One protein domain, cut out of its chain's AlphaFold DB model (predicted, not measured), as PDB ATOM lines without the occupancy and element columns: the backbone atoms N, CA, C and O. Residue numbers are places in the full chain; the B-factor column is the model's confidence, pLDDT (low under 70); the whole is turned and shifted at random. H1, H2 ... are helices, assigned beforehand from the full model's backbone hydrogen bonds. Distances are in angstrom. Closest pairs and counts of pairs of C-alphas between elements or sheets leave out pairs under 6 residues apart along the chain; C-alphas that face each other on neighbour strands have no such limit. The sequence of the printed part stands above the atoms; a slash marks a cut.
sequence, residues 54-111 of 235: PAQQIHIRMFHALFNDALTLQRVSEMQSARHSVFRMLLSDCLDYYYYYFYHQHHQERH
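AT A GLANCE: This is residues 54 to 111 of the 235 residues of an uncharacterized protein of Synchytrium endobioticum (UniProt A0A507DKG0). Two long helices form a narrow, open V: H1 runs to a tight turn and H2 folds back from it, the two coming near each other by the turn and spreading toward their far ends. H2 is the longer, and its residues 99 to 111 stick out. The printed part has 58 residues with two named helices, H1 then H2, and no named strand; it is all helix and loose, with a radius of gyration of the C-alphas of 14.6 A and spans of 49 by 21 by 11 A.

HOW THE PARTS SIT: H1, residues 54 to 76, and H2, residues 81 to 111, form a helical hairpin, opposite ways at a shallow tilt of 21 degrees. They only just touch, with 3 pairs of C-alphas within 8 A, through residues 70 to 74 and 84 to 87 alone; the closest C-alphas, of Ala 70 and Phe 87, are 7.7 A apart. Every O i to N i+4 pair is within hydrogen-bond range in H1, and 25 of 27 in H2.

IN THESE COORDINATES: H1 begins at C-alpha 54 (368.173, 348.234, 185.112) and is 33.4 A long. H2 is 46.3 A long and ends at C-alpha 111 (381.014, 330.497, 189.900).

THE WHOLE: The C-alphas farthest apart, of Met 79 and His 111, are 49.5 A apart. The printed part has no cut. The pLDDT is under 70 in residues 54 to 57, 73 to 83 and 108 to 111.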
ATOM      1  N   PRO A  54     369.220 347.572 185.904       53.94
ATOM      2  CA  PRO A  54     368.173 348.234 185.112       53.94
ATOM      3  C   PRO A  54     368.107 347.725 183.659       53.94
ATOM      4  O   PRO A  54     367.030 347.701 183.065       53.94
ATOM      5  N   ALA A  55     369.220 347.239 183.095       53.78
ATOM      6  CA  ALA A  55     369.254 346.688 181.737       53.78
ATOM      7  C   ALA A  55     368.466 345.368 181.597       53.78
ATOM      8  O   ALA A  55     367.840 345.125 180.566       53.78
ATOM      9  N   GLN A  56     368.424 344.540 182.646       56.97
ATOM     10  CA  GLN A  56     367.737 343.242 182.617       56.97
ATOM     11  C   GLN A  56     366.219 343.407 182.492       56.97
ATOM     12  O   GLN A  56     365.584 342.754 181.662       56.97
ATOM     13  N   GLN A  57     365.634 344.341 183.250       61.81
ATOM     14  CA  GLN A  57     364.203 344.629 183.146       61.81
ATOM     15  C   GLN A  57     363.829 345.225 181.786       61.81
ATOM     16  O   GLN A  57     362.753 344.930 181.263       61.81
ATOM     17  N   ILE A  58     364.715 346.027 181.186       71.00
ATOM     18  CA  ILE A  58     364.500 346.591 179.849       71.00
ATOM     19  C   ILE A  58     364.500 345.476 178.799       71.00
ATOM     20  O   ILE A  58     363.588 345.423 177.976       71.00
ATOM     21  N   HIS A  59     365.450 344.541 178.864       71.69
ATOM     22  CA  HIS A  59     365.549 343.442 177.899       71.69
ATOM     23  C   HIS A  59     364.336 342.506 177.970       71.69
ATOM     24  O   HIS A  59     363.786 342.138 176.932       71.69
ATOM     25  N   ILE A  60     363.857 342.184 179.176       74.81
ATOM     26  CA  ILE A  60     362.661 341.350 179.365       74.81
ATOM     27  C   ILE A  60     361.410 342.062 178.833       74.81
ATOM     28  O   ILE A  60     360.607 341.453 178.127       74.81
ATOM     29  N   ARG A  61     361.246 343.361 179.116       73.56
ATOM     30  CA  ARG A  61     360.103 344.143 178.616       73.56
ATOM     31  C   ARG A  61     360.126 344.289 177.096       73.56
ATOM     32  O   ARG A  61     359.078 344.164 176.469       73.56
ATOM     33  N   MET A  62     361.301 344.503 176.506       74.62
ATOM     34  CA  MET A  62     361.471 344.539 175.052       74.62
ATOM     35  C   MET A  62     361.155 343.186 174.416       74.62
ATOM     36  O   MET A  62     360.427 343.141 173.430       74.62
ATOM     37  N   PHE A  63     361.630 342.085 175.002       79.31
ATOM     38  CA  PHE A  63     361.304 340.743 174.526       79.31
ATOM     39  C   PHE A  63     359.800 340.474 174.599       79.31
ATOM     40  O   PHE A  63     359.210 340.003 173.632       79.31
ATOM     41  N   HIS A  64     359.155 340.836 175.709       75.50
ATOM     42  CA  HIS A  64     357.717 340.658 175.880       75.50
ATOM     43  C   HIS A  64     356.909 341.495 174.875       75.50
ATOM     44  O   HIS A  64     355.921 341.009 174.330       75.50
ATOM     45  N   ALA A  65     357.326 342.733 174.589       75.06
ATOM     46  CA  ALA A  65     356.698 343.565 173.562       75.06
ATOM     47  C   ALA A  65     356.849 342.943 172.165       75.06
ATOM     48  O   ALA A  65     355.852 342.711 171.489       75.06
ATOM     49  N   LEU A  66     358.074 342.563 171.782       78.94
ATOM     50  CA  LEU A  66     358.353 341.936 170.487       78.94
ATOM     51  C   LEU A  66     357.621 340.602 170.314       78.94
ATOM     52  O   LEU A  66     357.133 340.303 169.229       78.94
ATOM     53  N   PHE A  67     357.510 339.810 171.379       79.75
ATOM     54  CA  PHE A  67     356.794 338.540 171.362       79.75
ATOM     55  C   PHE A  67     355.283 338.738 171.187       79.75
ATOM     56  O   PHE A  67     354.658 338.047 170.384       79.75
ATOM     57  N   ASN A  68     354.690 339.715 171.878       77.88
ATOM     58  CA  ASN A  68     353.272 340.040 171.708       77.88
ATOM     59  C   ASN A  68     352.979 340.641 170.327       77.88
ATOM     60  O   ASN A  68     351.972 340.289 169.709       77.88
ATOM     61  N   ASP A  69     353.874 341.469 169.797       77.06
ATOM     62  CA  ASP A  69     353.772 341.988 168.431       77.06
ATOM     63  C   ASP A  69     353.888 340.853 167.403       77.06
ATOM     64  O   ASP A  69     353.118 340.778 166.447       77.06
ATOM     65  N   ALA A  70     354.783 339.894 167.629       72.25
ATOM     66  CA  ALA A  70     354.911 338.720 166.777       72.25
ATOM     67  C   ALA A  70     353.639 337.844 166.821       72.25
ATOM     68  O   ALA A  70     353.163 337.402 165.774       72.25
ATOM     69  N   LEU A  71     353.034 337.642 167.998       73.31
ATOM     70  CA  LEU A  71     351.776 336.898 168.150       73.31
ATOM     71  C   LEU A  71     350.571 337.616 167.528       73.31
ATOM     72  O   LEU A  71     349.698 336.970 166.939       73.31
ATOM     73  N   THR A  72     350.502 338.943 167.634       74.25
ATOM     74  CA  THR A  72     349.447 339.725 166.974       74.25
ATOM     75  C   THR A  72     349.612 339.685 165.457       74.25
ATOM     76  O   THR A  72     348.632 339.451 164.749       74.25
ATOM     77  N   LEU A  73     350.844 339.777 164.948       68.12
ATOM     78  CA  LEU A  73     351.140 339.572 163.530       68.12
ATOM     79  C   LEU A  73     350.805 338.150 163.069       68.12
ATOM     80  O   LEU A  73     350.266 337.997 161.975       68.12
ATOM     81  N   GLN A  74     351.043 337.127 163.895       67.31
ATOM     82  CA  GLN A  74     350.659 335.748 163.593       67.31
ATOM     83  C   GLN A  74     349.142 335.630 163.397       67.31
ATOM     84  O   GLN A  74     348.718 335.101 162.369       67.31
ATOM     85  N   ARG A  75     348.340 336.197 164.312       63.28
ATOM     86  CA  ARG A  75     346.865 336.223 164.219       63.28
ATOM     87  C   ARG A  75     346.351 336.993 163.003       63.28
ATOM     88  O   ARG A  75     345.338 336.621 162.429       63.28
ATOM     89  N   VAL A  76     347.056 338.041 162.581       61.34
ATOM     90  CA  VAL A  76     346.720 338.799 161.361       61.34
ATOM     91  C   VAL A  76     347.195 338.071 160.087       61.34
ATOM     92  O   VAL A  76     346.679 338.315 158.998       61.34
ATOM     93  N   SER A  77     348.167 337.159 160.195       53.12
ATOM     94  CA  SER A  77     348.840 336.511 159.057       53.12
ATOM     95  C   SER A  77     348.271 335.163 158.609       53.12
ATOM     96  O   SER A  77     348.859 334.552 157.712       53.12
ATOM     97  N   GLU A  78     347.115 334.729 159.126       54.97
ATOM     98  CA  GLU A  78     346.417 333.506 158.675       54.97
ATOM     99  C   GLU A  78     346.121 333.469 157.158       54.97
ATOM    100  O   GLU A  78     345.716 332.441 156.628       54.97
ATOM    101  N   MET A  79     346.401 334.545 156.415       49.03
ATOM    102  CA  MET A  79     346.233 334.590 154.965       49.03
ATOM    103  C   MET A  79     347.420 334.144 154.094       49.03
ATOM    104  O   MET A  79     347.193 333.986 152.897       49.03
ATOM    105  N   GLN A  80     348.666 333.936 154.561       55.06
ATOM    106  CA  GLN A  80     349.764 333.595 153.619       55.06
ATOM    107  C   GLN A  80     350.858 332.659 154.168       55.06
ATOM    108  O   GLN A  80     351.712 333.056 154.961       55.06
ATOM    109  N   SER A  81     350.902 331.439 153.613       64.56
ATOM    110  CA  SER A  81     351.866 330.348 153.877       64.56
ATOM    111  C   SER A  81     353.345 330.782 153.944       64.56
ATOM    112  O   SER A  81     354.097 330.319 154.802       64.56
ATOM    113  N   ALA A  82     353.768 331.749 153.121       57.50
ATOM    114  CA  ALA A  82     355.156 332.222 153.101       57.50
ATOM    115  C   ALA A  82     355.587 332.938 154.400       57.50
ATOM    116  O   ALA A  82     356.742 332.818 154.813       57.50
ATOM    117  N   ARG A  83     354.672 333.634 155.091       64.19
ATOM    118  CA  ARG A  83     354.991 334.396 156.317       64.19
ATOM    119  C   ARG A  83     355.214 333.497 157.530       64.19
ATOM    120  O   ARG A  83     355.949 333.865 158.442       64.19
ATOM    121  N   HIS A  84     354.661 332.289 157.497       73.75
ATOM    122  CA  HIS A  84     354.799 331.324 158.579       73.75
ATOM    123  C   HIS A  84     356.238 330.790 158.702       73.75
ATOM    124  O   HIS A  84     356.710 330.533 159.807       73.75
ATOM    125  N   SER A  85     356.971 330.690 157.586       73.75
ATOM    126  CA  SER A  85     358.382 330.269 157.584       73.75
ATOM    127  C   SER A  85     359.311 331.301 158.236       73.75
ATOM    128  O   SER A  85     360.140 330.948 159.072       73.75
ATOM    129  N   VAL A  86     359.114 332.584 157.920       77.50
ATOM    130  CA  VAL A  86     359.885 333.700 158.491       77.50
ATOM    131  C   VAL A  86     359.591 333.843 159.979       77.50
ATOM    132  O   VAL A  86     360.512 333.999 160.774       77.50
ATOM    133  N   PHE A  87     358.324 333.710 160.375       80.31
ATOM    134  CA  PHE A  87     357.938 333.725 161.782       80.31
ATOM    135  C   PHE A  87     358.604 332.595 162.580       80.31
ATOM    136  O   PHE A  87     359.150 332.841 163.652       80.31
ATOM    137  N   ARG A  88     358.623 331.365 162.044       81.31
ATOM    138  CA  ARG A  88     359.296 330.230 162.698       81.31
ATOM    139  C   ARG A  88     360.801 330.439 162.842       81.31
ATOM    140  O   ARG A  88     361.350 330.073 163.874       81.31
ATOM    141  N   MET A  89     361.446 331.025 161.835       80.56
ATOM    142  CA  MET A  89     362.874 331.349 161.884       80.56
ATOM    143  C   MET A  89     363.170 332.369 162.988       80.56
ATOM    144  O   MET A  89     364.005 332.111 163.846       80.56
ATOM    145  N   LEU A  90     362.408 333.466 163.034       82.12
ATOM    146  CA  LEU A  90     362.568 334.502 164.058       82.12
ATOM    147  C   LEU A  90     362.299 333.971 165.469       82.12
ATOM    148  O   LEU A  90     363.033 334.290 166.398       82.12
ATOM    149  N   LEU A  91     361.272 333.133 165.629       85.25
ATOM    150  CA  LEU A  91     360.968 332.521 166.918       85.25
ATOM    151  C   LEU A  91     362.093 331.582 167.378       85.25
ATOM    152  O   LEU A  91     362.417 331.573 168.562       85.25
ATOM    153  N   SER A  92     362.705 330.830 166.456       87.88
ATOM    154  CA  SER A  92     363.854 329.968 166.756       87.88
ATOM    155  C   SER A  92     365.050 330.785 167.241       87.88
ATOM    156  O   SER A  92     365.566 330.511 168.321       87.88
ATOM    157  N   ASP A  93     365.428 331.834 166.507       84.50
ATOM    158  CA  ASP A  93     366.570 332.684 166.863       84.50
ATOM    159  C   ASP A  93     366.355 333.384 168.219       84.50
ATOM    160  O   ASP A  93     367.273 333.502 169.034       84.50
ATOM    161  N   CYS A  94     365.119 333.814 168.499       85.25
ATOM    162  CA  CYS A  94     364.744 334.395 169.787       85.25
ATOM    163  C   CYS A  94     364.864 333.395 170.946       85.25
ATOM    164  O   CYS A  94     365.320 333.771 172.029       85.25
ATOM    165  N   LEU A  95     364.459 332.139 170.737       86.00
ATOM    166  CA  LEU A  95     364.556 331.092 171.753       86.00
ATOM    167  C   LEU A  95     366.007 330.675 172.005       86.00
ATOM    168  O   LEU A  95     366.387 330.524 173.165       86.00
ATOM    169  N   ASP A  96     366.822 330.559 170.957       84.56
ATOM    170  CA  ASP A  96     368.247 330.238 171.081       84.56
ATOM    171  C   ASP A  96     368.998 331.339 171.841       84.56
ATOM    172  O   ASP A  96     369.795 331.050 172.739       84.56
ATOM    173  N   TYR A  97     368.687 332.608 171.559       84.88
ATOM    174  CA  TYR A  97     369.244 333.737 172.303       84.88
ATOM    175  C   TYR A  97     368.834 333.715 173.782       84.88
ATOM    176  O   TYR A  97     369.675 333.907 174.664       84.88
ATOM    177  N   TYR A  98     367.555 333.449 174.067       85.81
ATOM    178  CA  TYR A  98     367.057 333.362 175.440       85.81
ATOM    179  C   TYR A  98     367.711 332.206 176.208       85.81
ATOM    180  O   TYR A  98     368.148 332.384 177.346       85.81
ATOM    181  N   TYR A  99     367.841 331.039 175.571       85.81
ATOM    182  CA  TYR A  99     368.481 329.872 176.170       85.81
ATOM    183  C   TYR A  99     369.964 330.124 176.450       85.81
ATOM    184  O   TYR A  99     370.443 329.820 177.542       85.81
ATOM    185  N   TYR A 100     370.680 330.738 175.505       86.81
ATOM    186  CA  TYR A 100     372.075 331.131 175.690       86.81
ATOM    187  C   TYR A 100     372.241 332.107 176.861       86.81
ATOM    188  O   TYR A 100     373.115 331.911 177.707       86.81
ATOM    189  N   TYR A 101     371.380 333.126 176.947       84.44
ATOM    190  CA  TYR A 101     371.421 334.113 178.026       84.44
ATOM    191  C   TYR A 101     371.181 333.465 179.395       84.44
ATOM    192  O   TYR A 101     371.976 333.656 180.316       84.44
ATOM    193  N   PHE A 102     370.136 332.641 179.510       84.12
ATOM    194  CA  PHE A 102     369.789 331.966 180.761       84.12
ATOM    195  C   PHE A 102     370.873 330.968 181.192       84.12
ATOM    196  O   PHE A 102     371.261 330.921 182.360       84.12
ATOM    197  N   TYR A 103     371.419 330.202 180.242       84.50
ATOM    198  CA  TYR A 103     372.505 329.262 180.506       84.50
ATOM    199  C   TYR A 103     373.763 329.977 181.009       84.50
ATOM    200  O   TYR A 103     374.390 329.542 181.978       84.50
ATOM    201  N   HIS A 104     374.123 331.095 180.376       79.75
ATOM    202  CA  HIS A 104     375.293 331.876 180.759       79.75
ATOM    203  C   HIS A 104     375.118 332.530 182.135       79.75
ATOM    204  O   HIS A 104     376.048 332.515 182.941       79.75
ATOM    205  N   GLN A 105     373.921 333.046 182.433       77.12
ATOM    206  CA  GLN A 105     373.604 333.618 183.741       77.12
ATOM    207  C   GLN A 105     373.705 332.563 184.854       77.12
ATOM    208  O   GLN A 105     374.417 332.770 185.837       77.12
ATOM    209  N   HIS A 106     373.103 331.386 184.657       73.62
ATOM    210  CA  HIS A 106     373.163 330.303 185.641       73.62
ATOM    211  C   HIS A 106     374.608 329.812 185.869       73.62
ATOM    212  O   HIS A 106     374.983 329.440 186.987       73.62
ATOM    213  N   HIS A 107     375.449 329.803 184.830       70.75
ATOM    214  CA  HIS A 107     376.860 329.449 184.987       70.75
ATOM    215  C   HIS A 107     377.645 330.502 185.773       70.75
ATOM    216  O   HIS A 107     378.461 330.136 186.618       70.75
ATOM    217  N   GLN A 108     377.391 331.792 185.538       69.69
ATOM    218  CA  GLN A 108     378.040 332.866 186.290       69.69
ATOM    219  C   GLN A 108     377.673 332.829 187.779       69.69
ATOM    220  O   GLN A 108     378.562 332.951 188.619       69.69
ATOM    221  N   GLU A 109     376.411 332.564 188.113       65.19
ATOM    222  CA  GLU A 109     375.953 332.464 189.507       65.19
ATOM    223  C   GLU A 109     376.573 331.263 190.243       65.19
ATOM    224  O   GLU A 109     376.950 331.375 191.409       65.19
ATOM    225  N   ARG A 110     376.795 330.132 189.553       63.94
ATOM    226  CA  ARG A 110     377.499 328.970 190.135       63.94
ATOM    227  C   ARG A 110     378.977 329.231 190.422       63.94
ATOM    228  O   ARG A 110     379.526 328.625 191.337       63.94
ATOM    229  N   HIS A 111     379.623 330.110 189.660       59.47
ATOM    230  CA  HIS A 111     381.014 330.497 189.900       59.47
ATOM    231  C   HIS A 111     381.153 331.654 190.903       59.47
ATOM    232  O   HIS A 111     382.243 331.856 191.431       59.47
TER     233      HIS A 111